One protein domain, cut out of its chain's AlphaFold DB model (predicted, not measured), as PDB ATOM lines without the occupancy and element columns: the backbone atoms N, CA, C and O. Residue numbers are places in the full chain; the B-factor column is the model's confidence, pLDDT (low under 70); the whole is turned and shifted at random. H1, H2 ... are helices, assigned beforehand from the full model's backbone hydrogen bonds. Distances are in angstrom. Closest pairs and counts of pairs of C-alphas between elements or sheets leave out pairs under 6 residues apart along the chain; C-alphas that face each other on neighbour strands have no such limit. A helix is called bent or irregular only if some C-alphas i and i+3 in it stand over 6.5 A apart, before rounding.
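What this domain is: This is residues 1665 to 1688 and 1814 to 1973 of the 2087 residues of the protein "Transmembrane_protein_-_conserved" of Leishmania infantum (UniProt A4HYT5). Look for a rod of helices in which the two long helices, H6 and H8, make a V: residues 1904 to 1912 of H6 meet residues 1936 to 1944 of H8, and H5 packs between the arms at the open end. H3 and H4 form a hairpin that packs on H5, H6 and H8 there, with H9 on H3 and H5, while the H1-H2 hairpin and short H7 lie loosely toward the point of the V. The 184 printed residues hold nine named helices, H1 to H9 in order, and no named strand: the class is all helix. The whole is only just compact, close to loose, with a radius of gyration of the C-alphas of 18.8 A and spans of 62 by 31 by 29 A.

Where its parts are: Find C-alpha 1665 at (118.904, 89.513, 108.363), where H1 begins; it runs to 1676, and H2 takes residues 1678 to 1687. After the cut, H3 covers 1816 to 1833, 25.1 A, H4 1840 to 1852, and H5 1862 to 1875. H5 is only just irregular: C-alphas 1871 and 1874 are 6.8 A apart. H6, residues 1883 to 1912, spans 42.2 A; then come H7, 1919 to 1925, and H8, 1932 to 1957, 37.2 A. H9, 1959 to 1973, ends at C-alpha 1973, (99.640, 77.196, 81.391).

How they stand to each other: Start at the hub, H3, which touches five helices and belongs to a bundle, helices packed together, of H1 to H6, H8 and H9. It touches H5 at a shallow tilt of 19 degrees, the same way, closest at C-alphas 1829 and 1871, 5.9 A. H3 and H4 are a hairpin, closest at C-alphas 1832 and 1843, 6.8 A. H5 and H6 are another, at a shallow tilt of 23 degrees, with C-alphas 1875 and 1886 closest at 5.9 A. H6 touches H8 at a steep tilt of 40 degrees, opposite ways; C-alphas 1911 and 1937 are closest, 4.7 A. H3 touches H9 with residues 1826 to 1833 alone, closest at C-alphas 1826 and 1961, 7.0 A. H2 touches H7, closest at C-alphas 1683 and 1921, 6.0 A. Every O i to N i+4 pair is within hydrogen-bond range in H1 to H4 and H6 to H9; in H5, 8 of 10 are.

The domain as a whole: The C-alphas of Asp 1837 and Asp 1929 are farthest apart, 62.8 A. Residues 1689 to 1813 are not printed; C-alphas 1688 and 1814 are 24.5 A apart across that cut. Of the links printed whole, none is long; residues 1927 to 1932 stand free. Mean pLDDT of the printed part is 71.2, with 72 residues under 70, among them 1665 to 1688 and 1913 to 1940.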
ATOM      1  N   ALA A1665     118.384  88.953 109.615       66.86
ATOM      2  CA  ALA A1665     118.904  89.513 108.363       66.86
ATOM      3  C   ALA A1665     118.661  91.030 108.286       66.86
ATOM      4  O   ALA A1665     119.582  91.799 108.007       66.86
ATOM      5  N   HIS A1666     117.452  91.468 108.656       67.10
ATOM      6  CA  HIS A1666     117.114  92.884 108.802       67.10
ATOM      7  C   HIS A1666     117.979  93.589 109.861       67.10
ATOM      8  O   HIS A1666     118.454  94.701 109.628       67.10
ATOM      9  N   GLY A1667     118.252  92.930 110.995       63.67
ATOM     10  CA  GLY A1667     119.142  93.456 112.029       63.67
ATOM     11  C   GLY A1667     120.541  93.708 111.479       63.67
ATOM     12  O   GLY A1667     121.015  94.834 111.543       63.67
ATOM     13  N   GLN A1668     121.169  92.725 110.827       64.34
ATOM     14  CA  GLN A1668     122.499  92.893 110.219       64.34
ATOM     15  C   GLN A1668     122.526  93.824 108.992       64.34
ATOM     16  O   GLN A1668     123.601  94.291 108.600       64.34
ATOM     17  N   GLN A1669     121.380  94.118 108.373       63.08
ATOM     18  CA  GLN A1669     121.256  95.188 107.381       63.08
ATOM     19  C   GLN A1669     121.220  96.569 108.054       63.08
ATOM     20  O   GLN A1669     122.001  97.434 107.658       63.08
ATOM     21  N   LEU A1670     120.413  96.771 109.104       61.97
ATOM     22  CA  LEU A1670     120.407  98.015 109.889       61.97
ATOM     23  C   LEU A1670     121.761  98.281 110.554       61.97
ATOM     24  O   LEU A1670     122.288  99.385 110.460       61.97
ATOM     25  N   ASP A1671     122.357  97.269 111.178       58.94
ATOM     26  CA  ASP A1671     123.615  97.380 111.917       58.94
ATOM     27  C   ASP A1671     124.794  97.699 110.985       58.94
ATOM     28  O   ASP A1671     125.697  98.464 111.326       58.94
ATOM     29  N   ALA A1672     124.767  97.172 109.759       57.69
ATOM     30  CA  ALA A1672     125.743  97.513 108.732       57.69
ATOM     31  C   ALA A1672     125.452  98.860 108.059       57.69
ATOM     32  O   ALA A1672     126.395  99.589 107.771       57.69
ATOM     33  N   ALA A1673     124.187  99.239 107.854       58.00
ATOM     34  CA  ALA A1673     123.834 100.587 107.413       58.00
ATOM     35  C   ALA A1673     124.296 101.632 108.441       58.00
ATOM     36  O   ALA A1673     124.877 102.643 108.059       58.00
ATOM     37  N   ALA A1674     124.144 101.354 109.740       58.33
ATOM     38  CA  ALA A1674     124.646 102.179 110.834       58.33
ATOM     39  C   ALA A1674     126.181 102.286 110.835       58.33
ATOM     40  O   ALA A1674     126.715 103.384 111.000       58.33
ATOM     41  N   ARG A1675     126.892 101.168 110.617       56.03
ATOM     42  CA  ARG A1675     128.364 101.134 110.509       56.03
ATOM     43  C   ARG A1675     128.898 101.818 109.243       56.03
ATOM     44  O   ARG A1675     129.961 102.427 109.310       56.03
ATOM     45  N   LEU A1676     128.187 101.726 108.116       53.54
ATOM     46  CA  LEU A1676     128.586 102.321 106.833       53.54
ATOM     47  C   LEU A1676     128.245 103.819 106.764       53.54
ATOM     48  O   LEU A1676     129.139 104.603 106.469       53.54
ATOM     49  N   TRP A1677     127.010 104.234 107.097       57.37
ATOM     50  CA  TRP A1677     126.694 105.622 107.473       57.37
ATOM     51  C   TRP A1677     125.430 105.791 108.344       57.37
ATOM     52  O   TRP A1677     124.311 105.555 107.876       57.37
ATOM     53  N   PRO A1678     125.558 106.413 109.535       57.78
ATOM     54  CA  PRO A1678     124.416 106.807 110.365       57.78
ATOM     55  C   PRO A1678     123.432 107.795 109.709       57.78
ATOM     56  O   PRO A1678     122.286 107.887 110.142       57.78
ATOM     57  N   SER A1679     123.847 108.551 108.687       56.28
ATOM     58  CA  SER A1679     122.955 109.434 107.917       56.28
ATOM     59  C   SER A1679     122.007 108.639 107.014       56.28
ATOM     60  O   SER A1679     120.805 108.895 107.027       56.28
ATOM     61  N   LEU A1680     122.514 107.618 106.313       56.45
ATOM     62  CA  LEU A1680     121.688 106.701 105.523       56.45
ATOM     63  C   LEU A1680     120.701 105.943 106.425       56.45
ATOM     64  O   LEU A1680     119.528 105.821 106.078       56.45
ATOM     65  N   LEU A1681     121.150 105.511 107.612       58.97
ATOM     66  CA  LEU A1681     120.289 104.874 108.614       58.97
ATOM     67  C   LEU A1681     119.098 105.765 109.003       58.97
ATOM     68  O   LEU A1681     117.977 105.268 109.059       58.97
ATOM     69  N   LYS A1682     119.305 107.073 109.218       58.54
ATOM     70  CA  LYS A1682     118.204 108.011 109.508       58.54
ATOM     71  C   LYS A1682     117.197 108.101 108.362       58.54
ATOM     72  O   LYS A1682     116.001 108.125 108.629       58.54
ATOM     73  N   CYS A1683     117.651 108.116 107.107       52.13
ATOM     74  CA  CYS A1683     116.749 108.112 105.952       52.13
ATOM     75  C   CYS A1683     115.959 106.795 105.851       52.13
ATOM     76  O   CYS A1683     114.753 106.831 105.633       52.13
ATOM     77  N   ILE A1684     116.599 105.646 106.092       55.97
ATOM     78  CA  ILE A1684     115.933 104.332 106.142       55.97
ATOM     79  C   ILE A1684     114.895 104.286 107.278       55.97
ATOM     80  O   ILE A1684     113.756 103.882 107.060       55.97
ATOM     81  N   GLN A1685     115.244 104.766 108.475       59.77
ATOM     82  CA  GLN A1685     114.330 104.839 109.621       59.77
ATOM     83  C   GLN A1685     113.179 105.835 109.414       59.77
ATOM     84  O   GLN A1685     112.094 105.609 109.938       59.77
ATOM     85  N   ALA A1686     113.381 106.909 108.646       51.27
ATOM     86  CA  ALA A1686     112.325 107.857 108.283       51.27
ATOM     87  C   ALA A1686     111.367 107.319 107.202       51.27
ATOM     88  O   ALA A1686     110.224 107.767 107.139       51.27
ATOM     89  N   LEU A1687     111.820 106.366 106.377       45.18
ATOM     90  CA  LEU A1687     110.997 105.626 105.413       45.18
ATOM     91  C   LEU A1687     110.269 104.423 106.045       45.18
ATOM     92  O   LEU A1687     109.318 103.910 105.461       45.18
ATOM     93  N   SER A1688     110.682 103.979 107.236       43.36
ATOM     94  CA  SER A1688     109.895 103.041 108.044       43.36
ATOM     95  C   SER A1688     108.615 103.737 108.542       43.36
ATOM     96  O   SER A1688     108.694 104.884 108.997       43.36
ATOM     97  N   SER A1814     128.231  87.675 108.036       61.98
ATOM     98  CA  SER A1814     127.774  86.292 108.128       61.98
ATOM     99  C   SER A1814     126.640  86.038 107.137       61.98
ATOM    100  O   SER A1814     125.647  86.760 107.123       61.98
ATOM    101  N   ALA A1815     126.757  84.974 106.343       67.84
ATOM    102  CA  ALA A1815     125.689  84.525 105.454       67.84
ATOM    103  C   ALA A1815     124.530  83.828 106.204       67.84
ATOM    104  O   ALA A1815     123.474  83.599 105.615       67.84
ATOM    105  N   VAL A1816     124.716  83.506 107.492       71.07
ATOM    106  CA  VAL A1816     123.775  82.733 108.322       71.07
ATOM    107  C   VAL A1816     122.357  83.321 108.391       71.07
ATOM    108  O   VAL A1816     121.420  82.545 108.225       71.07
ATOM    109  N   PRO A1817     122.129  84.639 108.579       75.16
ATOM    110  CA  PRO A1817     120.771  85.186 108.638       75.16
ATOM    111  C   PRO A1817     119.996  84.978 107.333       75.16
ATOM    112  O   PRO A1817     118.836  84.582 107.348       75.16
ATOM    113  N   LEU A1818     120.669  85.186 106.194       79.07
ATOM    114  CA  LEU A1818     120.116  84.934 104.862       79.07
ATOM    115  C   LEU A1818     119.910  83.434 104.614       79.07
ATOM    116  O   LEU A1818     118.937  83.064 103.971       79.07
ATOM    117  N   GLN A1819     120.763  82.559 105.158       80.05
ATOM    118  CA  GLN A1819     120.562  81.105 105.108       80.05
ATOM    119  C   GLN A1819     119.370  80.645 105.961       80.05
ATOM    120  O   GLN A1819     118.595  79.818 105.490       80.05
ATOM    121  N   LEU A1820     119.180  81.188 107.168       80.43
ATOM    122  CA  LEU A1820     118.017  80.903 108.017       80.43
ATOM    123  C   LEU A1820     116.725  81.410 107.367       80.43
ATOM    124  O   LEU A1820     115.747  80.670 107.283       80.43
ATOM    125  N   GLU A1821     116.722  82.646 106.864       84.41
ATOM    126  CA  GLU A1821     115.587  83.210 106.128       84.41
ATOM    127  C   GLU A1821     115.280  82.404 104.863       84.41
ATOM    128  O   GLU A1821     114.113  82.133 104.581       84.41
ATOM    129  N   ALA A1822     116.307  81.984 104.116       81.28
ATOM    130  CA  ALA A1822     116.141  81.130 102.947       81.28
ATOM    131  C   ALA A1822     115.591  79.762 103.344       81.28
ATOM    132  O   ALA A1822     114.711  79.265 102.657       81.28
ATOM    133  N   TYR A1823     116.046  79.172 104.452       82.23
ATOM    134  CA  TYR A1823     115.551  77.885 104.935       82.23
ATOM    135  C   TYR A1823     114.079  77.961 105.366       82.23
ATOM    136  O   TYR A1823     113.277  77.131 104.941       82.23
ATOM    137  N   LEU A1824     113.697  78.997 106.123       85.69
ATOM    138  CA  LEU A1824     112.302  79.280 106.478       85.69
ATOM    139  C   LEU A1824     111.444  79.494 105.225       85.69
ATOM    140  O   LEU A1824     110.429  78.823 105.052       85.69
ATOM    141  N   SER A1825     111.884  80.370 104.316       85.41
ATOM    142  CA  SER A1825     111.184  80.647 103.053       85.41
ATOM    143  C   SER A1825     111.041  79.384 102.200       85.41
ATOM    144  O   SER A1825     109.985  79.150 101.627       85.41
ATOM    145  N   ARG A1826     112.078  78.544 102.147       84.76
ATOM    146  CA  ARG A1826     112.122  77.278 101.408       84.76
ATOM    147  C   ARG A1826     111.154  76.248 101.976       84.76
ATOM    148  O   ARG A1826     110.374  75.694 101.211       84.76
ATOM    149  N   ALA A1827     111.164  76.033 103.292       82.14
ATOM    150  CA  ALA A1827     110.231  75.128 103.959       82.14
ATOM    151  C   ALA A1827     108.774  75.592 103.779       82.14
ATOM    152  O   ALA A1827     107.898  74.785 103.479       82.14
ATOM    153  N   MET A1828     108.526  76.904 103.872       87.18
ATOM    154  CA  MET A1828     107.211  77.497 103.606       87.18
ATOM    155  C   MET A1828     106.783  77.332 102.140       87.18
ATOM    156  O   MET A1828     105.653  76.931 101.895       87.18
ATOM    157  N   ILE A1829     107.661  77.593 101.163       85.61
ATOM    158  CA  ILE A1829     107.351  77.414  99.733       85.61
ATOM    159  C   ILE A1829     107.050  75.942  99.430       85.61
ATOM    160  O   ILE A1829     106.036  75.663  98.801       85.61
ATOM    161  N   GLN A1830     107.867  75.003  99.917       82.79
ATOM    162  CA  GLN A1830     107.669  73.566  99.684       82.79
ATOM    163  C   GLN A1830     106.351  73.056 100.297       82.79
ATOM    164  O   GLN A1830     105.619  72.314  99.645       82.79
ATOM    165  N   LEU A1831     105.989  73.516 101.502       82.50
ATOM    166  CA  LEU A1831     104.691  73.217 102.127       82.50
ATOM    167  C   LEU A1831     103.492  73.925 101.469       82.50
ATOM    168  O   LEU A1831     102.355  73.597 101.803       82.50
ATOM    169  N   LEU A1832     103.706  74.889 100.569       83.89
ATOM    170  CA  LEU A1832     102.648  75.498  99.753       83.89
ATOM    171  C   LEU A1832     102.512  74.770  98.407       83.89
ATOM    172  O   LEU A1832     101.412  74.369  98.048       83.89
ATOM    173  N   THR A1833     103.617  74.520  97.695       79.34
ATOM    174  CA  THR A1833     103.587  73.913  96.349       79.34
ATOM    175  C   THR A1833     103.038  72.486  96.323       79.34
ATOM    176  O   THR A1833     102.438  72.087  95.329       79.34
ATOM    177  N   HIS A1834     103.202  71.712  97.399       75.14
ATOM    178  CA  HIS A1834     102.670  70.348  97.512       75.14
ATOM    179  C   HIS A1834     101.167  70.317  97.873       75.14
ATOM    180  O   HIS A1834     100.760  69.661  98.829       75.14
ATOM    181  N   GLU A1835     100.323  71.006  97.093       64.63
ATOM    182  CA  GLU A1835      98.868  71.126  97.336       64.63
ATOM    183  C   GLU A1835      98.106  69.782  97.381       64.63
ATOM    184  O   GLU A1835      96.995  69.728  97.906       64.63
ATOM    185  N   GLN A1836      98.670  68.709  96.811       66.37
ATOM    186  CA  GLN A1836      98.065  67.367  96.797       66.37
ATOM    187  C   GLN A1836      98.523  66.488  97.974       66.37
ATOM    188  O   GLN A1836      97.742  65.672  98.460       66.37
ATOM    189  N   ASP A1837      99.764  66.658  98.446       67.91
ATOM    190  CA  ASP A1837     100.355  65.832  99.511       67.91
ATOM    191  C   ASP A1837     100.146  66.434 100.913       67.91
ATOM    192  O   ASP A1837     100.110  65.714 101.915       67.91
ATOM    193  N   VAL A1838     100.029  67.764 101.007       73.52
ATOM    194  CA  VAL A1838      99.904  68.498 102.273       73.52
ATOM    195  C   VAL A1838      98.420  68.698 102.618       73.52
ATOM    196  O   VAL A1838      97.681  69.320 101.856       73.52
ATOM    197  N   PRO A1839      97.933  68.219 103.779       77.16
ATOM    198  CA  PRO A1839      96.520  68.335 104.115       77.16
ATOM    199  C   PRO A1839      96.123  69.786 104.419       77.16
ATOM    200  O   PRO A1839      96.892  70.566 104.984       77.16
ATOM    201  N   ALA A1840      94.870  70.145 104.125       77.23
ATOM    202  CA  ALA A1840      94.382  71.528 104.191       77.23
ATOM    203  C   ALA A1840      94.600  72.245 105.544       77.23
ATOM    204  O   ALA A1840      94.792  73.462 105.573       77.23
ATOM    205  N   TYR A1841      94.603  71.516 106.664       79.21
ATOM    206  CA  TYR A1841      94.880  72.095 107.982       79.21
ATOM    207  C   TYR A1841      96.367  72.458 108.177       79.21
ATOM    208  O   TYR A1841      96.665  73.432 108.861       79.21
ATOM    209  N   ALA A1842      97.303  71.759 107.527       77.94
ATOM    210  CA  ALA A1842      98.724  72.098 107.578       77.94
ATOM    211  C   ALA A1842      99.020  73.394 106.799       77.94
ATOM    212  O   ALA A1842      99.771  74.240 107.281       77.94
ATOM    213  N   HIS A1843      98.346  73.636 105.666       83.43
ATOM    214  CA  HIS A1843      98.390  74.950 105.008       83.43
ATOM    215  C   HIS A1843      97.804  76.060 105.909       83.43
ATOM    216  O   HIS A1843      98.417  77.117 106.052       83.43
ATOM    217  N   ARG A1844      96.664  75.823 106.587       81.68
ATOM    218  CA  ARG A1844      96.105  76.751 107.600       81.68
ATOM    219  C   ARG A1844      97.135  77.081 108.688       81.68
ATOM    220  O   ARG A1844      97.378  78.258 108.945       81.68
ATOM    221  N   ASN A1845      97.769  76.065 109.272       82.36
ATOM    222  CA  ASN A1845      98.827  76.212 110.275       82.36
ATOM    223  C   ASN A1845     100.007  77.052 109.765       82.36
ATOM    224  O   ASN A1845     100.525  77.904 110.491       82.36
ATOM    225  N   LEU A1846     100.405  76.866 108.505       85.04
ATOM    226  CA  LEU A1846     101.487  77.628 107.883       85.04
ATOM    227  C   LEU A1846     101.148  79.122 107.792       85.04
ATOM    228  O   LEU A1846     101.985  79.968 108.111       85.04
ATOM    229  N   PHE A1847      99.900  79.457 107.449       86.38
ATOM    230  CA  PHE A1847      99.424  80.841 107.479       86.38
ATOM    231  C   PHE A1847      99.331  81.415 108.899       86.38
ATOM    232  O   PHE A1847      99.571  82.608 109.073       86.38
ATOM    233  N   LEU A1848      99.057  80.597 109.923       80.72
ATOM    234  CA  LEU A1848      99.117  81.046 111.318       80.72
ATOM    235  C   LEU A1848     100.545  81.396 111.750       80.72
ATOM    236  O   LEU A1848     100.733  82.425 112.398       80.72
ATOM    237  N   VAL A1849     101.553  80.607 111.358       82.70
ATOM    238  CA  VAL A1849     102.968  80.959 111.591       82.70
ATOM    239  C   VAL A1849     103.325  82.251 110.855       82.70
ATOM    240  O   VAL A1849     103.830  83.182 111.479       82.70
ATOM    241  N   LEU A1850     102.997  82.352 109.563       82.39
ATOM    242  CA  LEU A1850     103.236  83.550 108.746       82.39
ATOM    243  C   LEU A1850     102.512  84.806 109.271       82.39
ATOM    244  O   LEU A1850     102.995  85.915 109.055       82.39
ATOM    245  N   GLU A1851     101.396  84.671 109.995       76.33
ATOM    246  CA  GLU A1851     100.749  85.801 110.675       76.33
ATOM    247  C   GLU A1851     101.519  86.272 111.927       76.33
ATOM    248  O   GLU A1851     101.424  87.449 112.277       76.33
ATOM    249  N   HIS A1852     102.286  85.411 112.602       73.29
ATOM    250  CA  HIS A1852     103.019  85.777 113.827       73.29
ATOM    251  C   HIS A1852     104.405  86.375 113.560       73.29
ATOM    252  O   HIS A1852     104.942  87.064 114.428       73.29
ATOM    253  N   LEU A1853     104.968  86.164 112.367       78.00
ATOM    254  CA  LEU A1853     106.221  86.803 111.972       78.00
ATOM    255  C   LEU A1853     106.017  88.307 111.708       78.00
ATOM    256  O   LEU A1853     104.971  88.746 111.214       78.00
ATOM    257  N   ASP A1854     107.021  89.115 112.047       71.24
ATOM    258  CA  ASP A1854     106.995  90.564 111.848       71.24
ATOM    259  C   ASP A1854     107.063  90.895 110.353       71.24
ATOM    260  O   ASP A1854     108.073  90.706 109.670       71.24
ATOM    261  N   LYS A1855     105.941  91.430 109.869       65.75
ATOM    262  CA  LYS A1855     105.671  91.718 108.459       65.75
ATOM    263  C   LYS A1855     106.539  92.836 107.882       65.75
ATOM    264  O   LYS A1855     106.559  92.993 106.663       65.75
ATOM    265  N   SER A1856     107.245  93.599 108.719       65.99
ATOM    266  CA  SER A1856     108.220  94.606 108.283       65.99
ATOM    267  C   SER A1856     109.622  94.018 108.064       65.99
ATOM    268  O   SER A1856     110.338  94.449 107.155       65.99
ATOM    269  N   THR A1857     109.998  92.993 108.839       66.37
ATOM    270  CA  THR A1857     111.364  92.447 108.859       66.37
ATOM    271  C   THR A1857     111.530  91.119 108.123       66.37
ATOM    272  O   THR A1857     112.607  90.896 107.573       66.37
ATOM    273  N   PHE A1858     110.509  90.252 108.081       78.64
ATOM    274  CA  PHE A1858     110.569  88.941 107.418       78.64
ATOM    275  C   PHE A1858     109.659  88.858 106.174       78.64
ATOM    276  O   PHE A1858     108.499  89.277 106.240       78.64
ATOM    277  N   PRO A1859     110.134  88.267 105.057       79.88
ATOM    278  CA  PRO A1859     111.550  88.094 104.688       79.88
ATOM    279  C   PRO A1859     112.264  89.457 104.604       79.88
ATOM    280  O   PRO A1859     111.576  90.478 104.573       79.88
ATOM    281  N   ALA A1860     113.594  89.510 104.504       77.57
ATOM    282  CA  ALA A1860     114.408  90.722 104.346       77.57
ATOM    283  C   ALA A1860     114.788  91.039 102.884       77.57
ATOM    284  O   ALA A1860     115.047  92.199 102.556       77.57
ATOM    285  N   THR A1861     114.775  90.058 101.974       82.32
ATOM    286  CA  THR A1861     115.000  90.292 100.525       82.32
ATOM    287  C   THR A1861     113.694  90.500  99.747       82.32
ATOM    288  O   THR A1861     112.623  90.088 100.194       82.32
ATOM    289  N   LEU A1862     113.739  91.144  98.573       83.29
ATOM    290  CA  LEU A1862     112.575  91.212  97.678       83.29
ATOM    291  C   LEU A1862     112.401  89.910  96.892       83.29
ATOM    292  O   LEU A1862     111.265  89.499  96.685       83.29
ATOM    293  N   CYS A1863     113.479  89.208  96.520       83.77
ATOM    294  CA  CYS A1863     113.349  87.897  95.874       83.77
ATOM    295  C   CYS A1863     112.533  86.894  96.712       83.77
ATOM    296  O   CYS A1863     111.671  86.209  96.162       83.77
ATOM    297  N   ALA A1864     112.766  86.811  98.027       84.80
ATOM    298  CA  ALA A1864     111.992  85.922  98.895       84.80
ATOM    299  C   ALA A1864     110.530  86.373  99.044       84.80
ATOM    300  O   ALA A1864     109.630  85.537  99.023       84.80
ATOM    301  N   VAL A1865     110.273  87.687  99.114       86.58
ATOM    302  CA  VAL A1865     108.905  88.242  99.111       86.58
ATOM    303  C   VAL A1865     108.177  87.930  97.800       86.58
ATOM    304  O   VAL A1865     107.013  87.544  97.839       86.58
ATOM    305  N   ASP A1866     108.837  88.049  96.648       85.51
ATOM    306  CA  ASP A1866     108.252  87.738  95.339       85.51
ATOM    307  C   ASP A1866     107.945  86.236  95.191       85.51
ATOM    308  O   ASP A1866     106.886  85.882  94.670       85.51
ATOM    309  N   LEU A1867     108.820  85.355  95.697       85.27
ATOM    310  CA  LEU A1867     108.610  83.902  95.679       85.27
ATOM    311  C   LEU A1867     107.510  83.454  96.648       85.27
ATOM    312  O   LEU A1867     106.628  82.705  96.240       85.27
ATOM    313  N   LEU A1868     107.491  83.959  97.887       87.88
ATOM    314  CA  LEU A1868     106.390  83.694  98.820       87.88
ATOM    315  C   LEU A1868     105.072  84.312  98.341       87.88
ATOM    316  O   LEU A1868     104.029  83.698  98.522       87.88
ATOM    317  N   THR A1869     105.088  85.475  97.678       87.23
ATOM    318  CA  THR A1869     103.865  86.027  97.067       87.23
ATOM    319  C   THR A1869     103.319  85.055  96.023       87.23
ATOM    320  O   THR A1869     102.154  84.690  96.127       87.23
ATOM    321  N   ARG A1870     104.156  84.568  95.091       86.70
ATOM    322  CA  ARG A1870     103.758  83.564  94.083       86.70
ATOM    323  C   ARG A1870     103.274  82.252  94.702       86.70
ATOM    324  O   ARG A1870     102.288  81.708  94.230       86.70
ATOM    325  N   ALA A1871     103.940  81.766  95.749       85.79
ATOM    326  CA  ALA A1871     103.555  80.531  96.429       85.79
ATOM    327  C   ALA A1871     102.233  80.670  97.208       85.79
ATOM    328  O   ALA A1871     101.490  79.705  97.301       85.79
ATOM    329  N   VAL A1872     101.906  81.852  97.748       87.67
ATOM    330  CA  VAL A1872     100.650  82.097  98.490       87.67
ATOM    331  C   VAL A1872      99.483  82.484  97.569       87.67
ATOM    332  O   VAL A1872      98.329  82.226  97.909       87.67
ATOM    333  N   GLU A1873      99.751  83.058  96.394       84.28
ATOM    334  CA  GLU A1873      98.745  83.476  95.405       84.28
ATOM    335  C   GLU A1873      97.701  82.388  95.057       84.28
ATOM    336  O   GLU A1873      96.510  82.678  95.197       84.28
ATOM    337  N   PRO A1874      98.063  81.125  94.727       80.02
ATOM    338  CA  PRO A1874      97.078  80.072  94.457       80.02
ATOM    339  C   PRO A1874      96.306  79.609  95.704       80.02
ATOM    340  O   PRO A1874      95.264  78.969  95.571       80.02
ATOM    341  N   HIS A1875      96.765  79.919  96.922       83.00
ATOM    342  CA  HIS A1875      96.025  79.649  98.165       83.00
ATOM    343  C   HIS A1875      95.032  80.759  98.531       83.00
ATOM    344  O   HIS A1875      94.151  80.538  99.362       83.00
ATOM    345  N   ALA A1876      95.128  81.926  97.889       82.68
ATOM    346  CA  ALA A1876      94.167  83.017  98.004       82.68
ATOM    347  C   ALA A1876      92.968  82.864  97.036       82.68
ATOM    348  O   ALA A1876      92.344  83.854  96.659       82.68
ATOM    349  N   SER A1877      92.606  81.632  96.655       80.38
ATOM    350  CA  SER A1877      91.356  81.335  95.946       80.38
ATOM    351  C   SER A1877      90.185  81.196  96.928       80.38
ATOM    352  O   SER A1877      90.319  80.570  97.980       80.38
ATOM    353  N   LYS A1878      88.998  81.714  96.574       76.53
ATOM    354  CA  LYS A1878      87.774  81.576  97.400       76.53
ATOM    355  C   LYS A1878      87.360  80.111  97.646       76.53
ATOM    356  O   LYS A1878      86.588  79.842  98.557       76.53
ATOM    357  N   THR A1879      87.873  79.174  96.846       74.90
ATOM    358  CA  THR A1879      87.606  77.728  96.926       74.90
ATOM    359  C   THR A1879      88.326  77.010  98.073       74.90
ATOM    360  O   THR A1879      87.965  75.879  98.392       74.90
ATOM    361  N   LYS A1880      89.339  77.624  98.703       78.85
ATOM    362  CA  LYS A1880      90.142  76.997  99.767       78.85
ATOM    363  C   LYS A1880      89.676  77.442 101.158       78.85
ATOM    364  O   LYS A1880      89.520  78.630 101.423       78.85
ATOM    365  N   SER A1881      89.518  76.497 102.088       76.14
ATOM    366  CA  SER A1881      88.952  76.741 103.434       76.14
ATOM    367  C   SER A1881      89.740  77.733 104.306       76.14
ATOM    368  O   SER A1881      89.193  78.313 105.239       76.14
ATOM    369  N   TYR A1882      91.014  77.964 103.989       79.73
ATOM    370  CA  TYR A1882      91.907  78.922 104.649       79.73
ATOM    371  C   TYR A1882      92.092  80.241 103.863       79.73
ATOM    372  O   TYR A1882      92.962  81.043 104.214       79.73
ATOM    373  N   TYR A1883      91.266  80.498 102.837       82.18
ATOM    374  CA  TYR A1883      91.287  81.686 101.964       82.18
ATOM    375  C   TYR A1883      91.507  83.014 102.703       82.18
ATOM    376  O   TYR A1883      92.290  83.850 102.253       82.18
ATOM    377  N   ALA A1884      90.842  83.220 103.845       79.01
ATOM    378  CA  ALA A1884      90.940  84.465 104.609       79.01
ATOM    379  C   ALA A1884      92.342  84.690 105.208       79.01
ATOM    380  O   ALA A1884      92.857  85.808 105.162       79.01
ATOM    381  N   LEU A1885      92.984  83.629 105.717       79.31
ATOM    382  CA  LEU A1885      94.349  83.686 106.250       79.31
ATOM    383  C   LEU A1885      95.371  83.855 105.121       79.31
ATOM    384  O   LEU A1885      96.226  84.735 105.205       79.31
ATOM    385  N   ALA A1886      95.228  83.091 104.031       83.35
ATOM    386  CA  ALA A1886      96.054  83.247 102.836       83.35
ATOM    387  C   ALA A1886      95.963  84.679 102.280       83.35
ATOM    388  O   ALA A1886      96.983  85.316 102.044       83.35
ATOM    389  N   SER A1887      94.754  85.239 102.176       85.82
ATOM    390  CA  SER A1887      94.511  86.618 101.730       85.82
ATOM    391  C   SER A1887      95.089  87.676 102.673       85.82
ATOM    392  O   SER A1887      95.575  88.709 102.207       85.82
ATOM    393  N   ALA A1888      95.055  87.451 103.990       82.08
ATOM    394  CA  ALA A1888      95.670  88.350 104.965       82.08
ATOM    395  C   ALA A1888      97.201  88.354 104.825       82.08
ATOM    396  O   ALA A1888      97.803  89.418 104.678       82.08
ATOM    397  N   VAL A1889      97.822  87.169 104.775       83.73
ATOM    398  CA  VAL A1889      99.266  87.007 104.546       83.73
ATOM    399  C   VAL A1889      99.675  87.591 103.188       83.73
ATOM    400  O   VAL A1889     100.636  88.351 103.122       83.73
ATOM    401  N   LEU A1890      98.907  87.351 102.121       86.55
ATOM    402  CA  LEU A1890      99.134  87.905 100.782       86.55
ATOM    403  C   LEU A1890      99.073  89.444 100.765       86.55
ATOM    404  O   LEU A1890      99.936  90.085 100.167       86.55
ATOM    405  N   LYS A1891      98.090  90.061 101.441       85.58
ATOM    406  CA  LYS A1891      98.011  91.529 101.592       85.58
ATOM    407  C   LYS A1891      99.248  92.085 102.304       85.58
ATOM    408  O   LYS A1891      99.773  93.116 101.888       85.58
ATOM    409  N   LEU A1892      99.739  91.391 103.329       80.35
ATOM    410  CA  LEU A1892     100.907  91.798 104.114       80.35
ATOM    411  C   LEU A1892     102.229  91.597 103.351       80.35
ATOM    412  O   LEU A1892     103.055  92.508 103.329       80.35
ATOM    413  N   LEU A1893     102.398  90.481 102.636       84.20
ATOM    414  CA  LEU A1893     103.523  90.257 101.719       84.20
ATOM    415  C   LEU A1893     103.541  91.305 100.599       84.20
ATOM    416  O   LEU A1893     104.591  91.874 100.310       84.20
ATOM    417  N   ARG A1894     102.381  91.647 100.020       87.65
ATOM    418  CA  ARG A1894     102.252  92.731  99.030       87.65
ATOM    419  C   ARG A1894     102.572  94.115  99.623       87.65
ATOM    420  O   ARG A1894     103.118  94.949  98.904       87.65
ATOM    421  N   ALA A1895     102.301  94.364 100.908       81.16
ATOM    422  CA  ALA A1895     102.710  95.593 101.596       81.16
ATOM    423  C   ALA A1895     104.232  95.648 101.833       81.16
ATOM    424  O   ALA A1895     104.865  96.646 101.492       81.16
ATOM    425  N   ASN A1896     104.838  94.554 102.308       80.94
ATOM    426  CA  ASN A1896     106.295  94.413 102.422       80.94
ATOM    427  C   ASN A1896     106.969  94.596 101.044       80.94
ATOM    428  O   ASN A1896     107.905  95.379 100.911       80.94
ATOM    429  N   ARG A1897     106.412  94.004  99.976       84.41
ATOM    430  CA  ARG A1897     106.862  94.175  98.580       84.41
ATOM    431  C   ARG A1897     106.871  95.638  98.121       84.41
ATOM    432  O   ARG A1897     107.800  96.039  97.422       84.41
ATOM    433  N   ARG A1898     105.857  96.429  98.493       82.37
ATOM    434  CA  ARG A1898     105.792  97.877  98.209       82.37
ATOM    435  C   ARG A1898     106.884  98.630  98.970       82.37
ATOM    436  O   ARG A1898     107.746  99.222  98.329       82.37
ATOM    437  N   HIS A1899     106.948  98.459 100.291       76.63
ATOM    438  CA  HIS A1899     107.968  99.074 101.146       76.63
ATOM    439  C   HIS A1899     109.408  98.737 100.703       76.63
ATOM    440  O   HIS A1899     110.276  99.609 100.649       76.63
ATOM    441  N   ARG A1900     109.656  97.485 100.287       79.87
ATOM    442  CA  ARG A1900     110.913  97.055  99.652       79.87
ATOM    443  C   ARG A1900     111.204  97.865  98.397       79.87
ATOM    444  O   ARG A1900     112.280  98.443  98.308       79.87
ATOM    445  N   ARG A1901     110.274  97.921  97.439       81.21
ATOM    446  CA  ARG A1901     110.453  98.678  96.188       81.21
ATOM    447  C   ARG A1901     110.703 100.159  96.454       81.21
ATOM    448  O   ARG A1901     111.627 100.712  95.877       81.21
ATOM    449  N   GLU A1902     109.951 100.781  97.355       76.61
ATOM    450  CA  GLU A1902     110.130 102.183  97.757       76.61
ATOM    451  C   GLU A1902     111.551 102.442  98.283       76.61
ATOM    452  O   GLU A1902     112.242 103.341  97.798       76.61
ATOM    453  N   LEU A1903     112.042 101.597  99.197       73.55
ATOM    454  CA  LEU A1903     113.406 101.667  99.727       73.55
ATOM    455  C   LEU A1903     114.472 101.404  98.644       73.55
ATOM    456  O   LEU A1903     115.508 102.069  98.616       73.55
ATOM    457  N   GLN A1904     114.215 100.486  97.711       76.16
ATOM    458  CA  GLN A1904     115.102 100.197  96.577       76.16
ATOM    459  C   GLN A1904     115.178 101.363  95.585       76.16
ATOM    460  O   GLN A1904     116.278 101.734  95.170       76.16
ATOM    461  N   HIS A1905     114.041 101.970  95.235       75.61
ATOM    462  CA  HIS A1905     113.973 103.160  94.387       75.61
ATOM    463  C   HIS A1905     114.650 104.356  95.065       75.61
ATOM    464  O   HIS A1905     115.433 105.041  94.413       75.61
ATOM    465  N   ALA A1906     114.451 104.557  96.372       69.82
ATOM    466  CA  ALA A1906     115.135 105.603  97.132       69.82
ATOM    467  C   ALA A1906     116.667 105.433  97.105       69.82
ATOM    468  O   ALA A1906     117.385 106.381  96.789       69.82
ATOM    469  N   ILE A1907     117.190 104.227  97.362       73.30
ATOM    470  CA  ILE A1907     118.641 103.962  97.301       73.30
ATOM    471  C   ILE A1907     119.170 104.092  95.860       73.30
ATOM    472  O   ILE A1907     120.253 104.643  95.650       73.30
ATOM    473  N   ALA A1908     118.420 103.626  94.855       73.73
ATOM    474  CA  ALA A1908     118.806 103.753  93.451       73.73
ATOM    475  C   ALA A1908     118.873 105.223  93.007       73.73
ATOM    476  O   ALA A1908     119.879 105.638  92.435       73.73
ATOM    477  N   ALA A1909     117.863 106.031  93.326       68.24
ATOM    478  CA  ALA A1909     117.832 107.449  92.985       68.24
ATOM    479  C   ALA A1909     118.886 108.260  93.764       68.24
ATOM    480  O   ALA A1909     119.543 109.111  93.175       68.24
ATOM    481  N   LEU A1910     119.183 107.925  95.029       66.77
ATOM    482  CA  LEU A1910     120.335 108.488  95.763       66.77
ATOM    483  C   LEU A1910     121.691 108.137  95.113       66.77
ATOM    484  O   LEU A1910     122.639 108.918  95.197       66.77
ATOM    485  N   ARG A1911     121.797 106.987  94.434       70.17
ATOM    486  CA  ARG A1911     122.957 106.611  93.606       70.17
ATOM    487  C   ARG A1911     123.001 107.394  92.287       70.17
ATOM    488  O   ARG A1911     124.080 107.817  91.869       70.17
ATOM    489  N   HIS A1912     121.864 107.592  91.624       70.63
ATOM    490  CA  HIS A1912     121.803 108.352  90.374       70.63
ATOM    491  C   HIS A1912     121.914 109.867  90.594       70.63
ATOM    492  O   HIS A1912     122.502 110.547  89.757       70.63
ATOM    493  N   GLY A1913     121.546 110.372  91.772       56.82
ATOM    494  CA  GLY A1913     121.586 111.789  92.135       56.82
ATOM    495  C   GLY A1913     120.409 112.597  91.586       56.82
ATOM    496  O   GLY A1913     120.548 113.806  91.431       56.82
ATOM    497  N   ASP A1914     119.291 111.939  91.271       55.68
ATOM    498  CA  ASP A1914     118.089 112.586  90.743       55.68
ATOM    499  C   ASP A1914     117.379 113.399  91.834       55.68
ATOM    500  O   ASP A1914     117.109 112.898  92.928       55.68
ATOM    501  N   GLU A1915     117.022 114.652  91.533       49.99
ATOM    502  CA  GLU A1915     116.346 115.535  92.498       49.99
ATOM    503  C   GLU A1915     114.860 115.185  92.723       49.99
ATOM    504  O   GLU A1915     114.228 115.740  93.616       49.99
ATOM    505  N   GLY A1916     114.312 114.223  91.970       48.51
ATOM    506  CA  GLY A1916     112.928 113.742  92.091       48.51
ATOM    507  C   GLY A1916     112.635 112.854  93.311       48.51
ATOM    508  O   GLY A1916     111.510 112.381  93.462       48.51
ATOM    509  N   VAL A1917     113.612 112.595  94.187       47.12
ATOM    510  CA  VAL A1917     113.373 111.875  95.451       47.12
ATOM    511  C   VAL A1917     112.663 112.793  96.445       47.12
ATOM    512  O   VAL A1917     113.095 113.925  96.653       47.12
ATOM    513  N   ALA A1918     111.617 112.276  97.104       48.45
ATOM    514  CA  ALA A1918     110.796 112.999  98.077       48.45
ATOM    515  C   ALA A1918     111.633 113.932  98.986       48.45
ATOM    516  O   ALA A1918     112.561 113.461  99.663       48.45
ATOM    517  N   PRO A1919     111.323 115.246  99.034       47.24
ATOM    518  CA  PRO A1919     112.289 116.276  99.422       47.24
ATOM    519  C   PRO A1919     112.828 116.133 100.847       47.24
ATOM    520  O   PRO A1919     113.948 116.560 101.102       47.24
ATOM    521  N   ALA A1920     112.106 115.474 101.758       47.81
ATOM    522  CA  ALA A1920     112.578 115.191 103.113       47.81
ATOM    523  C   ALA A1920     113.883 114.362 103.152       47.81
ATOM    524  O   ALA A1920     114.755 114.628 103.979       47.81
ATOM    525  N   ALA A1921     114.058 113.389 102.247       46.35
ATOM    526  CA  ALA A1921     115.274 112.570 102.196       46.35
ATOM    527  C   ALA A1921     116.471 113.357 101.631       46.35
ATOM    528  O   ALA A1921     117.594 113.220 102.119       46.35
ATOM    529  N   LEU A1922     116.223 114.225 100.644       47.12
ATOM    530  CA  LEU A1922     117.236 115.122 100.082       47.12
ATOM    531  C   LEU A1922     117.579 116.283 101.025       47.12
ATOM    532  O   LEU A1922     118.742 116.655 101.107       47.12
ATOM    533  N   GLN A1923     116.624 116.802 101.801       52.35
ATOM    534  CA  GLN A1923     116.864 117.774 102.876       52.35
ATOM    535  C   GLN A1923     117.688 117.164 104.020       52.35
ATOM    536  O   GLN A1923     118.605 117.807 104.514       52.35
ATOM    537  N   ALA A1924     117.441 115.902 104.392       49.32
ATOM    538  CA  ALA A1924     118.270 115.191 105.370       49.32
ATOM    539  C   ALA A1924     119.709 114.909 104.871       49.32
ATOM    540  O   ALA A1924     120.608 114.709 105.689       49.32
ATOM    541  N   ALA A1925     119.929 114.899 103.551       46.08
ATOM    542  CA  ALA A1925     121.245 114.759 102.921       46.08
ATOM    543  C   ALA A1925     121.936 116.109 102.625       46.08
ATOM    544  O   ALA A1925     123.165 116.187 102.674       46.08
ATOM    545  N   ARG A1926     121.168 117.176 102.354       44.78
ATOM    546  CA  ARG A1926     121.632 118.570 102.272       44.78
ATOM    547  C   ARG A1926     121.881 119.122 103.684       44.78
ATOM    548  O   ARG A1926     121.144 119.970 104.180       44.78
ATOM    549  N   GLY A1927     122.966 118.657 104.305       47.95
ATOM    550  CA  GLY A1927     123.660 119.466 105.309       47.95
ATOM    551  C   GLY A1927     124.107 120.804 104.704       47.95
ATOM    552  O   GLY A1927     124.170 120.940 103.482       47.95
ATOM    553  N   GLU A1928     124.407 121.789 105.554       49.87
ATOM    554  CA  GLU A1928     124.665 123.179 105.130       49.87
ATOM    555  C   GLU A1928     125.816 123.297 104.109       49.87
ATOM    556  O   GLU A1928     125.757 124.133 103.207       49.87
ATOM    557  N   ASP A1929     126.801 122.394 104.173       42.36
ATOM    558  CA  ASP A1929     127.824 122.217 103.141       42.36
ATOM    559  C   ASP A1929     127.401 121.190 102.074       42.36
ATOM    560  O   ASP A1929     127.328 119.982 102.323       42.36
ATOM    561  N   GLY A1930     127.262 121.635 100.819       48.49
ATOM    562  CA  GLY A1930     126.946 120.781  99.657       48.49
ATOM    563  C   GLY A1930     127.996 119.708  99.298       48.49
ATOM    564  O   GLY A1930     127.831 118.979  98.320       48.49
ATOM    565  N   SER A1931     129.070 119.578 100.081       51.21
ATOM    566  CA  SER A1931     130.141 118.584  99.921       51.21
ATOM    567  C   SER A1931     129.723 117.150 100.285       51.21
ATOM    568  O   SER A1931     130.420 116.199  99.925       51.21
ATOM    569  N   ALA A1932     128.580 116.969 100.957       55.63
ATOM    570  CA  ALA A1932     128.083 115.657 101.373       55.63
ATOM    571  C   ALA A1932     127.518 114.802 100.219       55.63
ATOM    572  O   ALA A1932     127.556 113.575 100.291       55.63
ATOM    573  N   LEU A1933     127.013 115.406  99.137       59.68
ATOM    574  CA  LEU A1933     126.273 114.676  98.095       59.68
ATOM    575  C   LEU A1933     127.123 113.640  97.320       59.68
ATOM    576  O   LEU A1933     126.652 112.511  97.149       59.68
ATOM    577  N   PRO A1934     128.386 113.921  96.918       60.45
ATOM    578  CA  PRO A1934     129.276 112.906  96.344       60.45
ATOM    579  C   PRO A1934     129.572 111.751  97.305       60.45
ATOM    580  O   PRO A1934     129.735 110.617  96.856       60.45
ATOM    581  N   GLN A1935     129.608 112.024  98.616       60.31
ATOM    582  CA  GLN A1935     129.733 110.979  99.626       60.31
ATOM    583  C   GLN A1935     128.456 110.138  99.645       60.31
ATOM    584  O   GLN A1935     128.539 108.960  99.321       60.31
ATOM    585  N   VAL A1936     127.278 110.722  99.905       64.11
ATOM    586  CA  VAL A1936     125.980 110.007  99.953       64.11
ATOM    587  C   VAL A1936     125.796 109.074  98.748       64.11
ATOM    588  O   VAL A1936     125.449 107.906  98.932       64.11
ATOM    589  N   ARG A1937     126.144 109.534  97.539       68.45
ATOM    590  CA  ARG A1937     126.133 108.733  96.304       68.45
ATOM    591  C   ARG A1937     126.999 107.464  96.385       68.45
ATOM    592  O   ARG A1937     126.582 106.413  95.905       68.45
ATOM    593  N   ALA A1938     128.174 107.539  97.015       66.11
ATOM    594  CA  ALA A1938     129.133 106.442  97.157       66.11
ATOM    595  C   ALA A1938     128.664 105.327  98.116       66.11
ATOM    596  O   ALA A1938     128.786 104.144  97.781       66.11
ATOM    597  N   ALA A1939     128.057 105.644  99.268       62.92
ATOM    598  CA  ALA A1939     127.437 104.591 100.089       62.92
ATOM    599  C   ALA A1939     126.046 104.186  99.588       62.92
ATOM    600  O   ALA A1939     125.648 103.053  99.829       62.92
ATOM    601  N   ALA A1940     125.337 105.029  98.828       68.86
ATOM    602  CA  ALA A1940     124.182 104.568  98.058       68.86
ATOM    603  C   ALA A1940     124.616 103.496  97.040       68.86
ATOM    604  O   ALA A1940     123.983 102.444  96.969       68.86
ATOM    605  N   THR A1941     125.753 103.672  96.342       73.09
ATOM    606  CA  THR A1941     126.338 102.602  95.512       73.09
ATOM    607  C   THR A1941     126.777 101.378  96.313       73.09
ATOM    608  O   THR A1941     126.508 100.271  95.856       73.09
ATOM    609  N   ALA A1942     127.386 101.532  97.494       65.80
ATOM    610  CA  ALA A1942     127.810 100.394  98.319       65.80
ATOM    611  C   ALA A1942     126.620  99.609  98.905       65.80
ATOM    612  O   ALA A1942     126.600  98.384  98.852       65.80
ATOM    613  N   CYS A1943     125.594 100.305  99.402       69.80
ATOM    614  CA  CYS A1943     124.376  99.705  99.949       69.80
ATOM    615  C   CYS A1943     123.553  99.011  98.851       69.80
ATOM    616  O   CYS A1943     123.140  97.870  99.028       69.80
ATOM    617  N   HIS A1944     123.409  99.631  97.672       74.63
ATOM    618  CA  HIS A1944     122.834  98.987  96.481       74.63
ATOM    619  C   HIS A1944     123.677  97.796  95.994       74.63
ATOM    620  O   HIS A1944     123.121  96.781  95.581       74.63
ATOM    621  N   GLY A1945     125.010  97.897  96.042       71.69
ATOM    622  CA  GLY A1945     125.931  96.814  95.695       71.69
ATOM    623  C   GLY A1945     125.754  95.602  96.607       71.69
ATOM    624  O   GLY A1945     125.532  94.499  96.114       71.69
ATOM    625  N   ARG A1946     125.739  95.820  97.929       72.07
ATOM    626  CA  ARG A1946     125.443  94.763  98.900       72.07
ATOM    627  C   ARG A1946     124.020  94.232  98.763       72.07
ATOM    628  O   ARG A1946     123.864  93.025  98.722       72.07
ATOM    629  N   TRP A1947     122.990  95.070  98.658       76.56
ATOM    630  CA  TRP A1947     121.618  94.574  98.498       76.56
ATOM    631  C   TRP A1947     121.477  93.724  97.216       76.56
ATOM    632  O   TRP A1947     120.836  92.678  97.253       76.56
ATOM    633  N   ARG A1948     122.165  94.062  96.113       77.21
ATOM    634  CA  ARG A1948     122.273  93.164  94.943       77.21
ATOM    635  C   ARG A1948     122.984  91.841  95.244       77.21
ATOM    636  O   ARG A1948     122.624  90.838  94.635       77.21
ATOM    637  N   LEU A1949     123.974  91.834  96.135       76.85
ATOM    638  CA  LEU A1949     124.692  90.634  96.574       76.85
ATOM    639  C   LEU A1949     123.787  89.759  97.462       76.85
ATOM    640  O   LEU A1949     123.609  88.587  97.144       76.85
ATOM    641  N   ASP A1950     123.127  90.343  98.471       77.79
ATOM    642  CA  ASP A1950     122.102  89.700  99.309       77.79
ATOM    643  C   ASP A1950     120.993  89.072  98.422       77.79
ATOM    644  O   ASP A1950     120.655  87.900  98.577       77.79
ATOM    645  N   GLU A1951     120.473  89.808  97.427       80.72
ATOM    646  CA  GLU A1951     119.489  89.320  96.443       80.72
ATOM    647  C   GLU A1951     120.012  88.180  95.561       80.72
ATOM    648  O   GLU A1951     119.289  87.217  95.302       80.72
ATOM    649  N   HIS A1952     121.241  88.290  95.048       77.43
ATOM    650  CA  HIS A1952     121.841  87.271  94.188       77.43
ATOM    651  C   HIS A1952     122.090  85.978  94.966       77.43
ATOM    652  O   HIS A1952     121.770  84.893  94.486       77.43
ATOM    653  N   TYR A1953     122.595  86.102  96.190       80.38
ATOM    654  CA  TYR A1953     122.812  84.984  97.094       80.38
ATOM    655  C   TYR A1953     121.486  84.308  97.473       80.38
ATOM    656  O   TYR A1953     121.376  83.086  97.388       80.38
ATOM    657  N   MET A1954     120.435  85.083  97.765       83.92
ATOM    658  CA  MET A1954     119.098  84.532  98.014       83.92
ATOM    659  C   MET A1954     118.533  83.786  96.796       83.92
ATOM    660  O   MET A1954     117.952  82.713  96.946       83.92
ATOM    661  N   ARG A1955     118.748  84.304  95.576       81.66
ATOM    662  CA  ARG A1955     118.364  83.626  94.321       81.66
ATOM    663  C   ARG A1955     119.127  82.326  94.094       81.66
ATOM    664  O   ARG A1955     118.550  81.405  93.533       81.66
ATOM    665  N   GLN A1956     120.385  82.240  94.525       79.50
ATOM    666  CA  GLN A1956     121.163  80.997  94.480       79.50
ATOM    667  C   GLN A1956     120.668  79.981  95.520       79.50
ATOM    668  O   GLN A1956     120.524  78.805  95.196       79.50
ATOM    669  N   LEU A1957     120.356  80.420  96.746       81.19
ATOM    670  CA  LEU A1957     119.821  79.546  97.799       81.19
ATOM    671  C   LEU A1957     118.420  79.005  97.475       81.19
ATOM    672  O   LEU A1957     118.136  77.852  97.787       81.19
ATOM    673  N   LEU A1958     117.572  79.815  96.833       84.34
ATOM    674  CA  LEU A1958     116.213  79.451  96.413       84.34
ATOM    675  C   LEU A1958     116.129  79.020  94.934       84.34
ATOM    676  O   LEU A1958     115.040  78.994  94.370       84.34
ATOM    677  N   GLN A1959     117.248  78.705  94.266       82.14
ATOM    678  CA  GLN A1959     117.249  78.450  92.817       82.14
ATOM    679  C   GLN A1959     116.373  77.249  92.417       82.14
ATOM    680  O   GLN A1959     115.745  77.276  91.359       82.14
ATOM    681  N   ASN A1960     116.300  76.212  93.259       78.97
ATOM    682  CA  ASN A1960     115.463  75.038  92.989       78.97
ATOM    683  C   ASN A1960     113.975  75.379  93.151       78.97
ATOM    684  O   ASN A1960     113.139  74.903  92.398       78.97
ATOM    685  N   GLU A1961     113.649  76.239  94.112       78.53
ATOM    686  CA  GLU A1961     112.293  76.688  94.420       78.53
ATOM    687  C   GLU A1961     111.793  77.708  93.379       78.53
ATOM    688  O   GLU A1961     110.621  77.697  93.014       78.53
ATOM    689  N   VAL A1962     112.697  78.526  92.821       76.02
ATOM    690  CA  VAL A1962     112.455  79.325  91.607       76.02
ATOM    691  C   VAL A1962     112.137  78.413  90.420       76.02
ATOM    692  O   VAL A1962     111.201  78.708  89.682       76.02
ATOM    693  N   ALA A1963     112.892  77.325  90.230       72.58
ATOM    694  CA  ALA A1963     112.643  76.369  89.152       72.58
ATOM    695  C   ALA A1963     111.298  75.649  89.338       72.58
ATOM    696  O   ALA A1963     110.473  75.698  88.434       72.58
ATOM    697  N   ALA A1964     111.021  75.098  90.523       74.53
ATOM    698  CA  ALA A1964     109.766  74.409  90.831       74.53
ATOM    699  C   ALA A1964     108.531  75.307  90.626       74.53
ATOM    700  O   ALA A1964     107.580  74.897  89.967       74.53
ATOM    701  N   LEU A1965     108.563  76.562  91.098       72.83
ATOM    702  CA  LEU A1965     107.473  77.525  90.879       72.83
ATOM    703  C   LEU A1965     107.332  77.974  89.410       72.83
ATOM    704  O   LEU A1965     106.271  78.464  89.029       72.83
ATOM    705  N   LEU A1966     108.376  77.847  88.583       72.65
ATOM    706  CA  LEU A1966     108.311  78.123  87.141       72.65
ATOM    707  C   LEU A1966     107.865  76.901  86.329       72.65
ATOM    708  O   LEU A1966     107.178  77.076  85.326       72.65
ATOM    709  N   GLU A1967     108.235  75.692  86.747       64.25
ATOM    710  CA  GLU A1967     107.762  74.437  86.160       64.25
ATOM    711  C   GLU A1967     106.271  74.243  86.447       64.25
ATOM    712  O   GLU A1967     105.509  74.048  85.508       64.25
ATOM    713  N   ASP A1968     105.826  74.422  87.693       58.81
ATOM    714  CA  ASP A1968     104.406  74.354  88.069       58.81
ATOM    715  C   ASP A1968     103.567  75.426  87.337       58.81
ATOM    716  O   ASP A1968     102.498  75.135  86.803       58.81
ATOM    717  N   ALA A1969     104.091  76.647  87.170       57.12
ATOM    718  CA  ALA A1969     103.440  77.673  86.348       57.12
ATOM    719  C   ALA A1969     103.364  77.307  84.847       57.12
ATOM    720  O   ALA A1969     102.371  77.618  84.192       57.12
ATOM    721  N   GLN A1970     104.382  76.638  84.290       53.04
ATOM    722  CA  GLN A1970     104.365  76.157  82.899       53.04
ATOM    723  C   GLN A1970     103.463  74.935  82.704       53.04
ATOM    724  O   GLN A1970     102.838  74.811  81.652       53.04
ATOM    725  N   VAL A1971     103.379  74.044  83.695       53.71
ATOM    726  CA  VAL A1971     102.444  72.912  83.699       53.71
ATOM    727  C   VAL A1971     101.011  73.432  83.710       53.71
ATOM    728  O   VAL A1971     100.225  72.996  82.876       53.71
ATOM    729  N   ARG A1972     100.696  74.414  84.567       49.58
ATOM    730  CA  ARG A1972      99.377  75.065  84.611       49.58
ATOM    731  C   ARG A1972      99.028  75.724  83.266       49.58
ATOM    732  O   ARG A1972      98.010  75.373  82.690       49.58
ATOM    733  N   HIS A1973      99.904  76.562  82.698       43.40
ATOM    734  CA  HIS A1973      99.640  77.196  81.391       43.40
ATOM    735  C   HIS A1973      99.484  76.209  80.220       43.40
ATOM    736  O   HIS A1973      98.736  76.486  79.289       43.40
TER     737      HIS A1973